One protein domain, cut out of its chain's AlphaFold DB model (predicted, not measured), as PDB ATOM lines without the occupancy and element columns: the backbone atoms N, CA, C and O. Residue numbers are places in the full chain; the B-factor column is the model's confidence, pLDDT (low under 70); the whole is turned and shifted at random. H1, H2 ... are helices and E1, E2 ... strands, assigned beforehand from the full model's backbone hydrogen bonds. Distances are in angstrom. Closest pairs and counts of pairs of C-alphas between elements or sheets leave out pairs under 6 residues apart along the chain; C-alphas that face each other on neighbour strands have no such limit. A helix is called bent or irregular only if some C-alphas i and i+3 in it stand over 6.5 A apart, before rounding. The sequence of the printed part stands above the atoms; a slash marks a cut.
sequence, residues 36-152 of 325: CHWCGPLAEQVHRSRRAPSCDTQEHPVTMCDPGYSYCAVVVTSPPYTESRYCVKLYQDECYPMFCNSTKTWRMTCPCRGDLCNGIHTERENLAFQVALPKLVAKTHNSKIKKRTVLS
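AT A GLANCE: This is residues 36 to 152 of the 325 residues of the protein "uncharacterized protein LOC113520257" of Galleria mellonella (UniProt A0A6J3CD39). A strongly twisted, curled sheet of four strands has one long helix, H1, over one face; the first part of H1 packs along the sheet, and its residues 141 to 152 stick out as an arm that makes much of the length. Loops of residues 36 to 61 and the short strand E1 gather at the end of the sheet away from the tip of that arm. The 117 printed residues hold, along the chain, E1, E2, E3, E4, E5 and H1; the sheet's order is E3, E2, E5, E4, antiparallel throughout, and the class is mixed, helices and strands. The whole is only just compact, close to loose, with a radius of gyration of the C-alphas of 15.8 A, and elongated, spanning 55 by 28 by 28 A.

IN THESE COORDINATES: Residues 36 to 61 hold no named element, and C-alpha 36 is at (164.086, 87.227, 199.564). E1 is residues 62 to 64. E2, residues 71 to 78, is 23.1 A long from C-alpha 71 at (163.000, 83.631, 206.686). E3 is residues 82 to 88, 17.7 A, and E4 is residues 96 to 100, 13.0 A. E5, residues 105 to 112, is 22.8 A long. H1, residues 123 to 152, is 43.1 A long and ends at C-alpha 152, (147.843, 40.524, 188.994).

HOW THE PARTS SIT: The hairpin of E2 and E3 has a tight link; their directions stand at 157 degrees, and N 75 and O 84 are 2.8 A apart, within hydrogen-bond range. E2 and E5 are antiparallel neighbours at 159 degrees, with N 106 and O 78 within hydrogen-bond range at 2.8 A. E4 and E5 are the other hairpin, at 149 degrees, with N 98 and O 107 within hydrogen-bond range at 2.8 A. H1 is on the sheet at a height over the sheet of 9.1 A, over E2 and E5, and runs along the strands, at 19 degrees to E5 on the local plane. The closest C-alphas of E5 and H1 are those of Met 108 and Leu 133, 6.5 A apart. In H1, 19 of 26 O i to N i+4 pairs are within hydrogen-bond range. H1 is neither bent nor irregular, but only just: C-alphas 130 and 133 are 6.5 A apart. E1 pairs with no named strand; residues 36 to 37 pair with its residues 62 to 63, antiparallel. E1 and E3 are near each other, with 6 pairs of C-alphas within 10 A, while E1 and H1 are apart.

THE WHOLE: The two C-alphas farthest apart, those of Pro 67 and Ser 152, are 54.9 A apart. Without residues 141 to 152, which stand free, the body spans 38 by 28 by 24 A. The printed part has no cut, and no link between named elements is long. The mean pLDDT of the printed part is 87.5; residues 91, 121 and 143 to 152 are under 70.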
ATOM      1  N   CYS A  36     163.955  88.569 200.133       94.50
ATOM      2  CA  CYS A  36     164.086  87.227 199.564       94.50
ATOM      3  C   CYS A  36     163.880  87.268 198.049       94.50
ATOM      4  O   CYS A  36     163.149  88.121 197.539       94.50
ATOM      5  N   HIS A  37     164.463  86.305 197.337       95.44
ATOM      6  CA  HIS A  37     164.110  86.058 195.944       95.44
ATOM      7  C   HIS A  37     162.674  85.534 195.824       95.44
ATOM      8  O   HIS A  37     162.188  84.810 196.701       95.44
ATOM      9  N   TRP A  38     162.019  85.933 194.734       94.75
ATOM     10  CA  TRP A  38     160.580  85.868 194.514       94.75
ATOM     11  C   TRP A  38     160.235  85.312 193.127       94.75
ATOM     12  O   TRP A  38     160.292  86.035 192.131       94.75
ATOM     13  N   CYS A  39     159.859  84.036 193.048       94.81
ATOM     14  CA  CYS A  39     159.467  83.399 191.788       94.81
ATOM     15  C   CYS A  39     158.635  82.122 191.998       94.81
ATOM     16  O   CYS A  39     158.636  81.523 193.076       94.81
ATOM     17  N   GLY A  40     157.972  81.676 190.933       94.38
ATOM     18  CA  GLY A  40     157.303  80.381 190.830       94.38
ATOM     19  C   GLY A  40     155.872  80.330 191.392       94.38
ATOM     20  O   GLY A  40     155.441  81.210 192.143       94.38
ATOM     21  N   PRO A  41     155.100  79.283 191.041       92.62
ATOM     22  CA  PRO A  41     153.658  79.208 191.297       92.62
ATOM     23  C   PRO A  41     153.259  79.153 192.780       92.62
ATOM     24  O   PRO A  41     152.117  79.464 193.113       92.62
ATOM     25  N   LEU A  42     154.160  78.764 193.691       91.88
ATOM     26  CA  LEU A  42     153.858  78.761 195.129       91.88
ATOM     27  C   LEU A  42     154.071  80.127 195.790       91.88
ATOM     28  O   LEU A  42     153.483  80.377 196.840       91.88
ATOM     29  N   ALA A  43     154.854  81.021 195.178       90.50
ATOM     30  CA  ALA A  43     155.043  82.376 195.683       90.50
ATOM     31  C   ALA A  43     153.727  83.178 195.610       90.50
ATOM     32  O   ALA A  43     153.313  83.775 196.601       90.50
ATOM     33  N   GLU A  44     152.987  83.073 194.497       86.50
ATOM     34  CA  GLU A  44     151.680  83.729 194.269       86.50
ATOM     35  C   GLU A  44     150.631  83.442 195.375       86.50
ATOM     36  O   GLU A  44     149.713  84.234 195.590       86.50
ATOM     37  N   GLN A  45     150.790  82.361 196.152       85.88
ATOM     38  CA  GLN A  45     149.920  82.036 197.293       85.88
ATOM     39  C   GLN A  45     150.154  82.927 198.530       85.88
ATOM     40  O   GLN A  45     149.225  83.109 199.326       85.88
ATOM     41  N   VAL A  46     151.377  83.449 198.697       82.44
ATOM     42  CA  VAL A  46     151.845  84.162 199.898       82.44
ATOM     43  C   VAL A  46     151.648  85.672 199.764       82.44
ATOM     44  O   VAL A  46     150.845  86.237 200.500       82.44
ATOM     45  N   HIS A  47     152.283  86.319 198.781       76.25
ATOM     46  CA  HIS A  47     152.110  87.757 198.515       76.25
ATOM     47  C   HIS A  47     151.134  87.947 197.347       76.25
ATOM     48  O   HIS A  47     151.516  88.209 196.208       76.25
ATOM     49  N   ARG A  48     149.838  87.820 197.643       78.38
ATOM     50  CA  ARG A  48     148.737  87.851 196.655       78.38
ATOM     51  C   ARG A  48     148.562  89.187 195.917       78.38
ATOM     52  O   ARG A  48     147.705  89.299 195.047       78.38
ATOM     53  N   SER A  49     149.333  90.211 196.280       79.06
ATOM     54  CA  SER A  49     149.293  91.549 195.681       79.06
ATOM     55  C   SER A  49     149.947  91.620 194.298       79.06
ATOM     56  O   SER A  49     149.667  92.559 193.552       79.06
ATOM     57  N   ARG A  50     150.821  90.666 193.946       81.25
ATOM     58  CA  ARG A  50     151.501  90.596 192.643       81.25
ATOM     59  C   ARG A  50     151.718  89.149 192.219       81.25
ATOM     60  O   ARG A  50     152.186  88.328 193.003       81.25
ATOM     61  N   ARG A  51     151.458  88.859 190.945       88.75
ATOM     62  CA  ARG A  51     151.786  87.565 190.343       88.75
ATOM     63  C   ARG A  51     153.302  87.365 190.301       88.75
ATOM     64  O   ARG A  51     154.032  88.269 189.896       88.75
ATOM     65  N   ALA A  52     153.774  86.194 190.717       91.06
ATOM     66  CA  ALA A  52     155.184  85.837 190.617       91.06
ATOM     67  C   ALA A  52     155.543  85.441 189.166       91.06
ATOM     68  O   ALA A  52     154.755  84.735 188.529       91.06
ATOM     69  N   PRO A  53     156.703  85.859 188.626       92.94
ATOM     70  CA  PRO A  53     157.227  85.305 187.377       92.94
ATOM     71  C   PRO A  53     157.786  83.894 187.612       92.94
ATOM     72  O   PRO A  53     157.872  83.434 188.754       92.94
ATOM     73  N   SER A  54     158.175  83.192 186.545       92.94
ATOM     74  CA  SER A  54     158.832  81.885 186.699       92.94
ATOM     75  C   SER A  54     160.219  82.014 187.338       92.94
ATOM     76  O   SER A  54     160.819  83.085 187.311       92.94
ATOM     77  N   CYS A  55     160.737  80.920 187.899       91.81
ATOM     78  CA  CYS A  55     162.114  80.863 188.405       91.81
ATOM     79  C   CYS A  55     163.158  80.660 187.292       91.81
ATOM     80  O   CYS A  55     164.348  80.776 187.553       91.81
ATOM     81  N   ASP A  56     162.728  80.413 186.051       88.94
ATOM     82  CA  ASP A  56     163.622  80.223 184.897       88.94
ATOM     83  C   ASP A  56     164.284  81.534 184.413       88.94
ATOM     84  O   ASP A  56     165.083  81.523 183.477       88.94
ATOM     85  N   THR A  57     163.942  82.688 185.006       81.25
ATOM     86  CA  THR A  57     164.527  83.983 184.642       81.25
ATOM     87  C   THR A  57     165.892  84.180 185.297       81.25
ATOM     88  O   THR A  57     166.033  84.083 186.516       81.25
ATOM     89  N   GLN A  58     166.892  84.527 184.478       79.00
ATOM     90  CA  GLN A  58     168.277  84.771 184.906       79.00
ATOM     91  C   GLN A  58     168.384  85.858 185.991       79.00
ATOM     92  O   GLN A  58     169.222  85.762 186.884       79.00
ATOM     93  N   GLU A  59     167.495  86.852 185.955       84.12
ATOM     94  CA  GLU A  59     167.217  87.721 187.097       84.12
ATOM     95  C   GLU A  59     166.085  87.118 187.940       84.12
ATOM     96  O   GLU A  59     164.951  86.975 187.476       84.12
ATOM     97  N   HIS A  60     166.378  86.779 189.195       85.19
ATOM     98  CA  HIS A  60     165.366  86.401 190.180       85.19
ATOM     99  C   HIS A  60     164.871  87.658 190.918       85.19
ATOM    100  O   HIS A  60     165.661  88.249 191.666       85.19
ATOM    101  N   PRO A  61     163.592  88.064 190.781       91.25
ATOM    102  CA  PRO A  61     163.079  89.263 191.436       91.25
ATOM    103  C   PRO A  61     163.274  89.214 192.948       91.25
ATOM    104  O   PRO A  61     163.221  88.144 193.554       91.25
ATOM    105  N   VAL A  62     163.437  90.377 193.571       93.94
ATOM    106  CA  VAL A  62     163.508  90.508 195.029       93.94
ATOM    107  C   VAL A  62     162.191  91.071 195.551       93.94
ATOM    108  O   VAL A  62     161.701  92.079 195.042       93.94
ATOM    109  N   THR A  63     161.644  90.451 196.596       92.50
ATOM    110  CA  THR A  63     160.566  91.031 197.404       92.50
ATOM    111  C   THR A  63     161.057  91.342 198.815       92.50
ATOM    112  O   THR A  63     162.021  90.746 199.298       92.50
ATOM    113  N   MET A  64     160.367  92.260 199.486       93.25
ATOM    114  CA  MET A  64     160.446  92.419 200.937       93.25
ATOM    115  C   MET A  64     159.381  91.523 201.573       93.25
ATOM    116  O   MET A  64     158.260  91.441 201.071       93.25
ATOM    117  N   CYS A  65     159.737  90.829 202.648       91.38
ATOM    118  CA  CYS A  65     158.840  89.925 203.350       91.38
ATOM    119  C   CYS A  65     157.825  90.681 204.207       91.38
ATOM    120  O   CYS A  65     158.169  91.651 204.887       91.38
ATOM    121  N   ASP A  66     156.586  90.189 204.215       89.88
ATOM    122  CA  ASP A  66     155.524  90.744 205.046       89.88
ATOM    123  C   ASP A  66     155.821  90.479 206.543       89.88
ATOM    124  O   ASP A  66     156.476  89.481 206.885       89.88
ATOM    125  N   PRO A  67     155.338  91.322 207.477       88.31
ATOM    126  CA  PRO A  67     155.568  91.136 208.907       88.31
ATOM    127  C   PRO A  67     155.180  89.733 209.405       88.31
ATOM    128  O   PRO A  67     154.053  89.270 209.233       88.31
ATOM    129  N   GLY A  68     156.133  89.048 210.046       87.81
ATOM    130  CA  GLY A  68     155.979  87.671 210.533       87.81
ATOM    131  C   GLY A  68     156.556  86.578 209.619       87.81
ATOM    132  O   GLY A  68     156.654  85.433 210.063       87.81
ATOM    133  N   TYR A  69     156.996  86.913 208.402       91.00
ATOM    134  CA  TYR A  69     157.744  86.018 207.510       91.00
ATOM    135  C   TYR A  69     159.255  86.285 207.640       91.00
ATOM    136  O   TYR A  69     159.858  87.007 206.853       91.00
ATOM    137  N   SER A  70     159.873  85.741 208.690       90.88
ATOM    138  CA  SER A  70     161.242  86.082 209.120       90.88
ATOM    139  C   SER A  70     162.384  85.355 208.384       90.88
ATOM    140  O   SER A  70     163.556  85.579 208.713       90.88
ATOM    141  N   TYR A  71     162.066  84.511 207.398       93.12
ATOM    142  CA  TYR A  71     163.000  83.631 206.686       93.12
ATOM    143  C   TYR A  71     162.668  83.547 205.190       93.12
ATOM    144  O   TYR A  71     161.534  83.805 204.784       93.12
ATOM    145  N   CYS A  72     163.635  83.127 204.377       94.19
ATOM    146  CA  CYS A  72     163.407  82.792 202.971       94.19
ATOM    147  C   CYS A  72     163.315  81.270 202.785       94.19
ATOM    148  O   CYS A  72     163.789  80.505 203.627       94.19
ATOM    149  N   ALA A  73     162.754  80.819 201.665       95.12
ATOM    150  CA  ALA A  73     162.849  79.426 201.241       95.12
ATOM    151  C   ALA A  73     163.013  79.275 199.724       95.12
ATOM    152  O   ALA A  73     162.584  80.130 198.939       95.12
ATOM    153  N   VAL A  74     163.579  78.129 199.343       95.31
ATOM    154  CA  VAL A  74     163.456  77.519 198.016       95.31
ATOM    155  C   VAL A  74     162.594  76.269 198.156       95.31
ATOM    156  O   VAL A  74     162.743  75.487 199.099       95.31
ATOM    157  N   VAL A  75     161.649  76.086 197.241       95.06
ATOM    158  CA  VAL A  75     160.675  74.996 197.271       95.06
ATOM    159  C   VAL A  75     160.615  74.347 195.900       95.06
ATOM    160  O   VAL A  75     160.288  75.016 194.928       95.06
ATOM    161  N   VAL A  76     160.852  73.039 195.830       95.75
ATOM    162  CA  VAL A  76     160.691  72.261 194.594       95.75
ATOM    163  C   VAL A  76     159.585  71.235 194.791       95.75
ATOM    164  O   VAL A  76     159.622  70.453 195.744       95.75
ATOM    165  N   THR A  77     158.595  71.216 193.898       95.06
ATOM    166  CA  THR A  77     157.586  70.143 193.843       95.06
ATOM    167  C   THR A  77     157.844  69.202 192.673       95.06
ATOM    168  O   THR A  77     158.500  69.592 191.713       95.06
ATOM    169  N   SER A  78     157.390  67.947 192.771       95.00
ATOM    170  CA  SER A  78     157.489  66.961 191.689       95.00
ATOM    171  C   SER A  78     156.507  65.789 191.865       95.00
ATOM    172  O   SER A  78     156.338  65.311 192.992       95.00
ATOM    173  N   PRO A  79     155.882  65.255 190.793       91.44
ATOM    174  CA  PRO A  79     155.883  65.743 189.407       91.44
ATOM    175  C   PRO A  79     154.703  66.706 189.119       91.44
ATOM    176  O   PRO A  79     153.628  66.503 189.678       91.44
ATOM    177  N   PRO A  80     154.825  67.692 188.209       92.12
ATOM    178  CA  PRO A  80     156.015  68.063 187.442       92.12
ATOM    179  C   PRO A  80     157.051  68.785 188.310       92.12
ATOM    180  O   PRO A  80     156.696  69.403 189.313       92.12
ATOM    181  N   TYR A  81     158.324  68.724 187.908       92.62
ATOM    182  CA  TYR A  81     159.372  69.516 188.553       92.62
ATOM    183  C   TYR A  81     159.083  71.006 188.372       92.62
ATOM    184  O   TYR A  81     159.003  71.496 187.250       92.62
ATOM    185  N   THR A  82     158.877  71.700 189.487       94.25
ATOM    186  CA  THR A  82     158.562  73.133 189.536       94.25
ATOM    187  C   THR A  82     159.215  73.750 190.763       94.25
ATOM    188  O   THR A  82     159.015  73.265 191.879       94.25
ATOM    189  N   GLU A  83     159.992  74.810 190.558       94.19
ATOM    190  CA  GLU A  83     160.625  75.578 191.631       94.19
ATOM    191  C   GLU A  83     159.748  76.770 192.052       94.19
ATOM    192  O   GLU A  83     158.899  77.257 191.302       94.19
ATOM    193  N   SER A  84     159.910  77.236 193.287       95.00
ATOM    194  CA  SER A  84     159.389  78.511 193.777       95.00
ATOM    195  C   SER A  84     160.283  79.057 194.889       95.00
ATOM    196  O   SER A  84     160.702  78.312 195.776       95.00
ATOM    197  N   ARG A  85     160.532  80.367 194.877       94.94
ATOM    198  CA  ARG A  85     161.345  81.094 195.864       94.94
ATOM    199  C   ARG A  85     160.474  82.163 196.510       94.94
ATOM    200  O   ARG A  85     159.843  82.931 195.787       94.94
ATOM    201  N   TYR A  86     160.364  82.162 197.840       95.06
ATOM    202  CA  TYR A  86     159.485  83.089 198.563       95.06
ATOM    203  C   TYR A  86     159.793  83.198 200.068       95.06
ATOM    204  O   TYR A  86     160.526  82.386 200.633       95.06
ATOM    205  N   CYS A  87     159.216  84.215 200.717       94.12
ATOM    206  CA  CYS A  87     159.280  84.442 202.163       94.12
ATOM    207  C   CYS A  87     158.447  83.412 202.945       94.12
ATOM    208  O   CYS A  87     157.292  83.155 202.606       94.12
ATOM    209  N   VAL A  88     158.987  82.854 204.031       92.88
ATOM    210  CA  VAL A  88     158.295  81.876 204.884       92.88
ATOM    211  C   VAL A  88     158.315  82.272 206.358       92.88
ATOM    212  O   VAL A  88     159.301  82.780 206.894       92.88
ATOM    213  N   LYS A  89     157.213  81.969 207.047       90.75
ATOM    214  CA  LYS A  89     157.199  81.818 208.501       90.75
ATOM    215  C   LYS A  89     157.750  80.420 208.793       90.75
ATOM    216  O   LYS A  89     157.110  79.432 208.447       90.75
ATOM    217  N   LEU A  90     158.983  80.349 209.290       73.94
ATOM    218  CA  LEU A  90     159.750  79.103 209.380       73.94
ATOM    219  C   LEU A  90     159.168  78.122 210.408       73.94
ATOM    220  O   LEU A  90     158.676  78.527 211.459       73.94
ATOM    221  N   TYR A  91     159.287  76.830 210.092       66.00
ATOM    222  CA  TYR A  91     158.914  75.713 210.965       66.00
ATOM    223  C   TYR A  91     160.109  74.827 211.369       66.00
ATOM    224  O   TYR A  91     160.051  74.189 212.415       66.00
ATOM    225  N   GLN A  92     161.167  74.764 210.547       84.38
ATOM    226  CA  GLN A  92     162.381  73.946 210.722       84.38
ATOM    227  C   GLN A  92     163.553  74.623 209.989       84.38
ATOM    228  O   GLN A  92     163.305  75.267 208.975       84.38
ATOM    229  N   ASP A  93     164.801  74.468 210.447       83.81
ATOM    230  CA  ASP A  93     166.001  75.066 209.817       83.81
ATOM    231  C   ASP A  93     166.687  74.167 208.761       83.81
ATOM    232  O   ASP A  93     167.693  74.555 208.162       83.81
ATOM    233  N   GLU A  94     166.161  72.966 208.511       91.56
ATOM    234  CA  GLU A  94     166.683  71.986 207.543       91.56
ATOM    235  C   GLU A  94     165.754  71.812 206.330       91.56
ATOM    236  O   GLU A  94     164.601  72.239 206.347       91.56
ATOM    237  N   CYS A  95     166.240  71.172 205.259       94.25
ATOM    238  CA  CYS A  95     165.404  70.835 204.105       94.25
ATOM    239  C   CYS A  95     164.474  69.655 204.420       94.25
ATOM    240  O   CYS A  95     164.954  68.544 204.652       94.25
ATOM    241  N   TYR A  96     163.157  69.860 204.350       94.50
ATOM    242  CA  TYR A  96     162.168  68.837 204.699       94.50
ATOM    243  C   TYR A  96     161.234  68.460 203.529       94.50
ATOM    244  O   TYR A  96     160.736  69.338 202.810       94.50
ATOM    245  N   PRO A  97     160.957  67.155 203.325       95.25
ATOM    246  CA  PRO A  97     159.988  66.685 202.345       95.25
ATOM    247  C   PRO A  97     158.569  66.616 202.925       95.25
ATOM    248  O   PRO A  97     158.340  66.127 204.027       95.25
ATOM    249  N   MET A  98     157.586  67.006 202.118       94.38
ATOM    250  CA  MET A  98     156.157  66.809 202.363       94.38
ATOM    251  C   MET A  98     155.521  66.089 201.170       94.38
ATOM    252  O   MET A  98     155.884  66.348 200.022       94.38
ATOM    253  N   PHE A  99     154.542  65.218 201.421       95.06
ATOM    254  CA  PHE A  99     153.739  64.593 200.367       95.06
ATOM    255  C   PHE A  99     152.338  65.208 200.324       95.06
ATOM    256  O   PHE A  99     151.579  65.128 201.290       95.06
ATOM    257  N   CYS A 100     151.982  65.820 199.198       92.44
ATOM    258  CA  CYS A 100     150.685  66.444 199.002       92.44
ATOM    259  C   CYS A 100     149.648  65.395 198.573       92.44
ATOM    260  O   CYS A 100     149.649  64.894 197.447       92.44
ATOM    261  N   ASN A 101     148.738  65.050 199.485       92.19
ATOM    262  CA  ASN A 101     147.763  63.983 199.261       92.19
ATOM    263  C   ASN A 101     146.688  64.301 198.207       92.19
ATOM    264  O   ASN A 101     146.081  63.357 197.702       92.19
ATOM    265  N   SER A 102     146.444  65.565 197.854       91.38
ATOM    266  CA  SER A 102     145.488  65.944 196.801       91.38
ATOM    267  C   SER A 102     146.107  65.804 195.408       91.38
ATOM    268  O   SER A 102     145.629  65.008 194.604       91.38
ATOM    269  N   THR A 103     147.220  66.493 195.149       90.25
ATOM    270  CA  THR A 103     147.943  66.477 193.862       90.25
ATOM    271  C   THR A 103     148.759  65.200 193.627       90.25
ATOM    272  O   THR A 103     149.186  64.941 192.507       90.25
ATOM    273  N   LYS A 104     148.994  64.396 194.676       91.69
ATOM    274  CA  LYS A 104     149.903  63.232 194.700       91.69
ATOM    275  C   LYS A 104     151.369  63.579 194.395       91.69
ATOM    276  O   LYS A 104     152.125  62.697 193.978       91.69
ATOM    277  N   THR A 105     151.772  64.826 194.636       93.50
ATOM    278  CA  THR A 105     153.143  65.315 194.426       93.50
ATOM    279  C   THR A 105     153.953  65.325 195.717       93.50
ATOM    280  O   THR A 105     153.420  65.501 196.813       93.50
ATOM    281  N   TRP A 106     155.265  65.155 195.595       96.38
ATOM    282  CA  TRP A 106     156.207  65.517 196.647       96.38
ATOM    283  C   TRP A 106     156.551  67.000 196.552       96.38
ATOM    284  O   TRP A 106     156.549  67.585 195.472       96.38
ATOM    285  N   ARG A 107     156.877  67.596 197.696       95.25
ATOM    286  CA  ARG A 107     157.382  68.958 197.844       95.25
ATOM    287  C   ARG A 107     158.574  68.917 198.789       95.25
ATOM    288  O   ARG A 107     158.402  68.571 199.952       95.25
ATOM    289  N   MET A 108     159.753  69.299 198.318       95.88
ATOM    290  CA  MET A 108     160.912  69.571 199.167       95.88
ATOM    291  C   MET A 108     160.929  71.066 199.494       95.88
ATOM    292  O   MET A 108     160.741  71.891 198.603       95.88
ATOM    293  N   THR A 109     161.093  71.433 200.763       95.44
ATOM    294  CA  THR A 109     161.191  72.833 201.212       95.44
ATOM    295  C   THR A 109     162.521  73.030 201.921       95.44
ATOM    296  O   THR A 109     162.752  72.394 202.942       95.44
ATOM    297  N   CYS A 110     163.376  73.895 201.377       95.50
ATOM    298  CA  CYS A 110     164.663  74.286 201.944       95.50
ATOM    299  C   CYS A 110     164.578  75.738 202.441       95.50
ATOM    300  O   CYS A 110     164.659  76.664 201.630       95.50
ATOM    301  N   PRO A 111     164.365  75.959 203.748       94.88
ATOM    302  CA  PRO A 111     164.402  77.280 204.350       94.88
ATOM    303  C   PRO A 111     165.840  77.732 204.646       94.88
ATOM    304  O   PRO A 111     166.759  76.921 204.799       94.88
ATOM    305  N   CYS A 112     166.024  79.047 204.747       93.25
ATOM    306  CA  CYS A 112     167.284  79.681 205.119       93.25
ATOM    307  C   CYS A 112     167.051  81.008 205.861       93.25
ATOM    308  O   CYS A 112     165.979  81.620 205.782       93.25
ATOM    309  N   ARG A 113     168.081  81.464 206.581       91.00
ATOM    310  CA  ARG A 113     168.091  82.712 207.355       91.00
ATOM    311  C   ARG A 113     169.101  83.695 206.766       91.00
ATOM    312  O   ARG A 113     170.193  83.291 206.382       91.00
ATOM    313  N   GLY A 114     168.745  84.976 206.762       90.75
ATOM    314  CA  GLY A 114     169.513  86.045 206.121       90.75
ATOM    315  C   GLY A 114     168.781  86.600 204.901       90.75
ATOM    316  O   GLY A 114     167.831  85.994 204.407       90.75
ATOM    317  N   ASP A 115     169.194  87.775 204.445       93.94
ATOM    318  CA  ASP A 115     168.604  88.414 203.270       93.94
ATOM    319  C   ASP A 115     169.183  87.802 201.988       93.94
ATOM    320  O   ASP A 115     170.379  87.537 201.904       93.94
ATOM    321  N   LEU A 116     168.315  87.547 201.007       94.00
ATOM    322  CA  LEU A 116     168.616  86.887 199.727       94.00
ATOM    323  C   LEU A 116     169.260  85.492 199.851       94.00
ATOM    324  O   LEU A 116     169.760  84.954 198.868       94.00
ATOM    325  N   CYS A 117     169.187  84.858 201.028       93.06
ATOM    326  CA  CYS A 117     169.783  83.538 201.260       93.06
ATOM    327  C   CYS A 117     169.185  82.435 200.369       93.06
ATOM    328  O   CYS A 117     169.833  81.418 200.143       93.06
ATOM    329  N   ASN A 118     167.972  82.633 199.836       93.94
ATOM    330  CA  ASN A 118     167.355  81.760 198.837       93.94
ATOM    331  C   ASN A 118     167.822  82.115 197.411       93.94
ATOM    332  O   ASN A 118     167.010  82.215 196.488       93.94
ATOM    333  N   GLY A 119     169.129  82.336 197.254       91.00
ATOM    334  CA  GLY A 119     169.826  82.548 195.985       91.00
ATOM    335  C   GLY A 119     170.116  81.237 195.243       91.00
ATOM    336  O   GLY A 119     169.794  80.151 195.723       91.00
ATOM    337  N   ILE A 120     170.679  81.336 194.040       84.31
ATOM    338  CA  ILE A 120     170.833  80.202 193.114       84.31
ATOM    339  C   ILE A 120     171.745  79.102 193.695       84.31
ATOM    340  O   ILE A 120     172.879  79.366 194.083       84.31
ATOM    341  N   HIS A 121     171.247  77.859 193.675       68.25
ATOM    342  CA  HIS A 121     171.983  76.600 193.865       68.25
ATOM    343  C   HIS A 121     172.958  76.533 195.056       68.25
ATOM    344  O   HIS A 121     174.142  76.234 194.880       68.25
ATOM    345  N   THR A 122     172.463  76.683 196.290       81.44
ATOM    346  CA  THR A 122     173.256  76.252 197.457       81.44
ATOM    347  C   THR A 122     173.502  74.731 197.428       81.44
ATOM    348  O   THR A 122     172.668  73.955 196.958       81.44
ATOM    349  N   GLU A 123     174.631  74.254 197.965       85.19
ATOM    350  CA  GLU A 123     174.943  72.809 198.014       85.19
ATOM    351  C   GLU A 123     173.857  72.000 198.748       85.19
ATOM    352  O   GLU A 123     173.479  70.900 198.334       85.19
ATOM    353  N   ARG A 124     173.290  72.608 199.797       85.00
ATOM    354  CA  ARG A 124     172.127  72.132 200.557       85.00
ATOM    355  C   ARG A 124     170.915  71.872 199.650       85.00
ATOM    356  O   ARG A 124     170.303  70.809 199.746       85.00
ATOM    357  N   GLU A 125     170.575  72.815 198.769       90.62
ATOM    358  CA  GLU A 125     169.499  72.655 197.780       90.62
ATOM    359  C   GLU A 125     169.813  71.535 196.786       90.62
ATOM    360  O   GLU A 125     168.946  70.707 196.507       90.62
ATOM    361  N   ASN A 126     171.050  71.453 196.290       90.50
ATOM    362  CA  ASN A 126     171.439  70.435 195.313       90.50
ATOM    363  C   ASN A 126     171.265  69.010 195.869       90.50
ATOM    364  O   ASN A 126     170.645  68.165 195.219       90.50
ATOM    365  N   LEU A 127     171.698  68.747 197.106       91.06
ATOM    366  CA  LEU A 127     171.465  67.454 197.765       91.06
ATOM    367  C   LEU A 127     169.964  67.173 197.981       91.06
ATOM    368  O   LEU A 127     169.484  66.066 197.713       91.06
ATOM    369  N   ALA A 128     169.191  68.169 198.416       92.00
ATOM    370  CA  ALA A 128     167.764  68.001 198.685       92.00
ATOM    371  C   ALA A 128     166.933  67.772 197.403       92.00
ATOM    372  O   ALA A 128     166.076  66.883 197.362       92.00
ATOM    373  N   PHE A 129     167.185  68.544 196.346       93.25
ATOM    374  CA  PHE A 129     166.381  68.554 195.122       93.25
ATOM    375  C   PHE A 129     166.861  67.554 194.067       93.25
ATOM    376  O   PHE A 129     166.021  66.942 193.411       93.25
ATOM    377  N   GLN A 130     168.174  67.341 193.920       91.19
ATOM    378  CA  GLN A 130     168.726  66.425 192.913       91.19
ATOM    379  C   GLN A 130     168.901  64.994 193.446       91.19
ATOM    380  O   GLN A 130     168.800  64.040 192.678       91.19
ATOM    381  N   VAL A 131     169.126  64.808 194.757       92.31
ATOM    382  CA  VAL A 131     169.390  63.474 195.335       92.31
ATOM    383  C   VAL A 131     168.220  62.947 196.167       92.31
ATOM    384  O   VAL A 131     167.814  61.799 195.974       92.31
ATOM    385  N   ALA A 132     167.657  63.734 197.089       93.50
ATOM    386  CA  ALA A 132     166.609  63.242 197.991       93.50
ATOM    387  C   ALA A 132     165.210  63.212 197.343       93.50
ATOM    388  O   ALA A 132     164.528  62.182 197.397       93.50
ATOM    389  N   LEU A 133     164.781  64.299 196.692       94.38
ATOM    390  CA  LEU A 133     163.451  64.397 196.074       94.38
ATOM    391  C   LEU A 133     163.180  63.311 195.002       94.38
ATOM    392  O   LEU A 133     162.127  62.666 195.093       94.38
ATOM    393  N   PRO A 134     164.093  62.986 194.059       93.75
ATOM    394  CA  PRO A 134     163.830  61.952 193.055       93.75
ATOM    395  C   PRO A 134     163.733  60.550 193.671       93.75
ATOM    396  O   PRO A 134     162.894  59.751 193.254       93.75
ATOM    397  N   LYS A 135     164.515  60.263 194.725       93.62
ATOM    398  CA  LYS A 135     164.432  58.999 195.481       93.62
ATOM    399  C   LYS A 135     163.062  58.828 196.150       93.62
ATOM    400  O   LYS A 135     162.520  57.722 196.144       93.62
ATOM    401  N   LEU A 136     162.464  59.902 196.677       93.25
ATOM    402  CA  LEU A 136     161.114  59.880 197.263       93.25
ATOM    403  C   LEU A 136     160.024  59.632 196.207       93.25
ATOM    404  O   LEU A 136     159.142  58.788 196.411       93.25
ATOM    405  N   VAL A 137     160.118  60.300 195.050       92.50
ATOM    406  CA  VAL A 137     159.216  60.085 193.904       92.50
ATOM    407  C   VAL A 137     159.313  58.634 193.406       92.50
ATOM    408  O   VAL A 137     158.292  57.944 193.329       92.50
ATOM    409  N   ALA A 138     160.526  58.122 193.174       90.94
ATOM    410  CA  ALA A 138     160.764  56.747 192.727       90.94
ATOM    411  C   ALA A 138     160.255  55.698 193.736       90.94
ATOM    412  O   ALA A 138     159.524  54.780 193.361       90.94
ATOM    413  N   LYS A 139     160.542  55.868 195.038       89.81
ATOM    414  CA  LYS A 139     160.023  55.001 196.116       89.81
ATOM    415  C   LYS A 139     158.492  54.955 196.121       89.81
ATOM    416  O   LYS A 139     157.903  53.889 196.308       89.81
ATOM    417  N   THR A 140     157.845  56.091 195.865       86.06
ATOM    418  CA  THR A 140     156.380  56.213 195.796       86.06
ATOM    419  C   THR A 140     155.796  55.539 194.555       86.06
ATOM    420  O   THR A 140     154.743  54.906 194.643       86.06
ATOM    421  N   HIS A 141     156.474  55.629 193.409       81.06
ATOM    422  CA  HIS A 141     156.057  54.965 192.175       81.06
ATOM    423  C   HIS A 141     156.209  53.437 192.275       81.06
ATOM    424  O   HIS A 141     155.244  52.694 192.087       81.06
ATOM    425  N   ASN A 142     157.381  52.960 192.700       76.00
ATOM    426  CA  ASN A 142     157.697  51.532 192.779       76.00
ATOM    427  C   ASN A 142     156.829  50.802 193.822       76.00
ATOM    428  O   ASN A 142     156.418  49.660 193.606       76.00
ATOM    429  N   SER A 143     156.442  51.491 194.905       67.44
ATOM    430  CA  SER A 143     155.479  50.979 195.895       67.44
ATOM    431  C   SER A 143     154.073  50.744 195.322       67.44
ATOM    432  O   SER A 143     153.344  49.892 195.832       67.44
ATOM    433  N   LYS A 144     153.674  51.469 194.265       62.41
ATOM    434  CA  LYS A 144     152.411  51.229 193.542       62.41
ATOM    435  C   LYS A 144     152.544  50.053 192.572       62.41
ATOM    436  O   LYS A 144     151.666  49.193 192.562       62.41
ATOM    437  N   ILE A 145     153.647  49.978 191.819       62.47
ATOM    438  CA  ILE A 145     153.917  48.871 190.883       62.47
ATOM    439  C   ILE A 145     153.909  47.531 191.627       62.47
ATOM    440  O   ILE A 145     153.138  46.647 191.261       62.47
ATOM    441  N   LYS A 146     154.675  47.401 192.723       61.69
ATOM    442  CA  LYS A 146     154.775  46.140 193.483       61.69
ATOM    443  C   LYS A 146     153.438  45.686 194.085       61.69
ATOM    444  O   LYS A 146     153.205  44.489 194.212       61.69
ATOM    445  N   LYS A 147     152.531  46.615 194.416       58.97
ATOM    446  CA  LYS A 147     151.162  46.276 194.849       58.97
ATOM    447  C   LYS A 147     150.275  45.797 193.694       58.97
ATOM    448  O   LYS A 147     149.430  44.938 193.916       58.97
ATOM    449  N   ARG A 148     150.461  46.317 192.473       54.03
ATOM    450  CA  ARG A 148     149.704  45.884 191.288       54.03
ATOM    451  C   ARG A 148     150.175  44.526 190.760       54.03
ATOM    452  O   ARG A 148     149.323  43.721 190.406       54.03
ATOM    453  N   THR A 149     151.478  44.234 190.742       56.72
ATOM    454  CA  THR A 149     151.971  42.925 190.268       56.72
ATOM    455  C   THR A 149     151.545  41.771 191.173       56.72
ATOM    456  O   THR A 149     151.049  40.781 190.654       56.72
ATOM    457  N   VAL A 150     151.620  41.920 192.503       53.84
ATOM    458  CA  VAL A 150     151.206  40.866 193.460       53.84
ATOM    459  C   VAL A 150     149.705  40.534 193.382       53.84
ATOM    460  O   VAL A 150     149.316  39.397 193.626       53.84
ATOM    461  N   LEU A 151     148.855  41.498 193.007       53.19
ATOM    462  CA  LEU A 151     147.420  41.268 192.767       53.19
ATOM    463  C   LEU A 151     147.109  40.751 191.353       53.19
ATOM    464  O   LEU A 151     146.073  40.127 191.153       53.19
ATOM    465  N   SER A 152     147.994  40.986 190.382       50.22
ATOM    466  CA  SER A 152     147.843  40.524 188.994       50.22
ATOM    467  C   SER A 152     148.472  39.147 188.736       50.22
ATOM    468  O   SER A 152     148.415  38.665 187.608       50.22
TER     469      SER A 152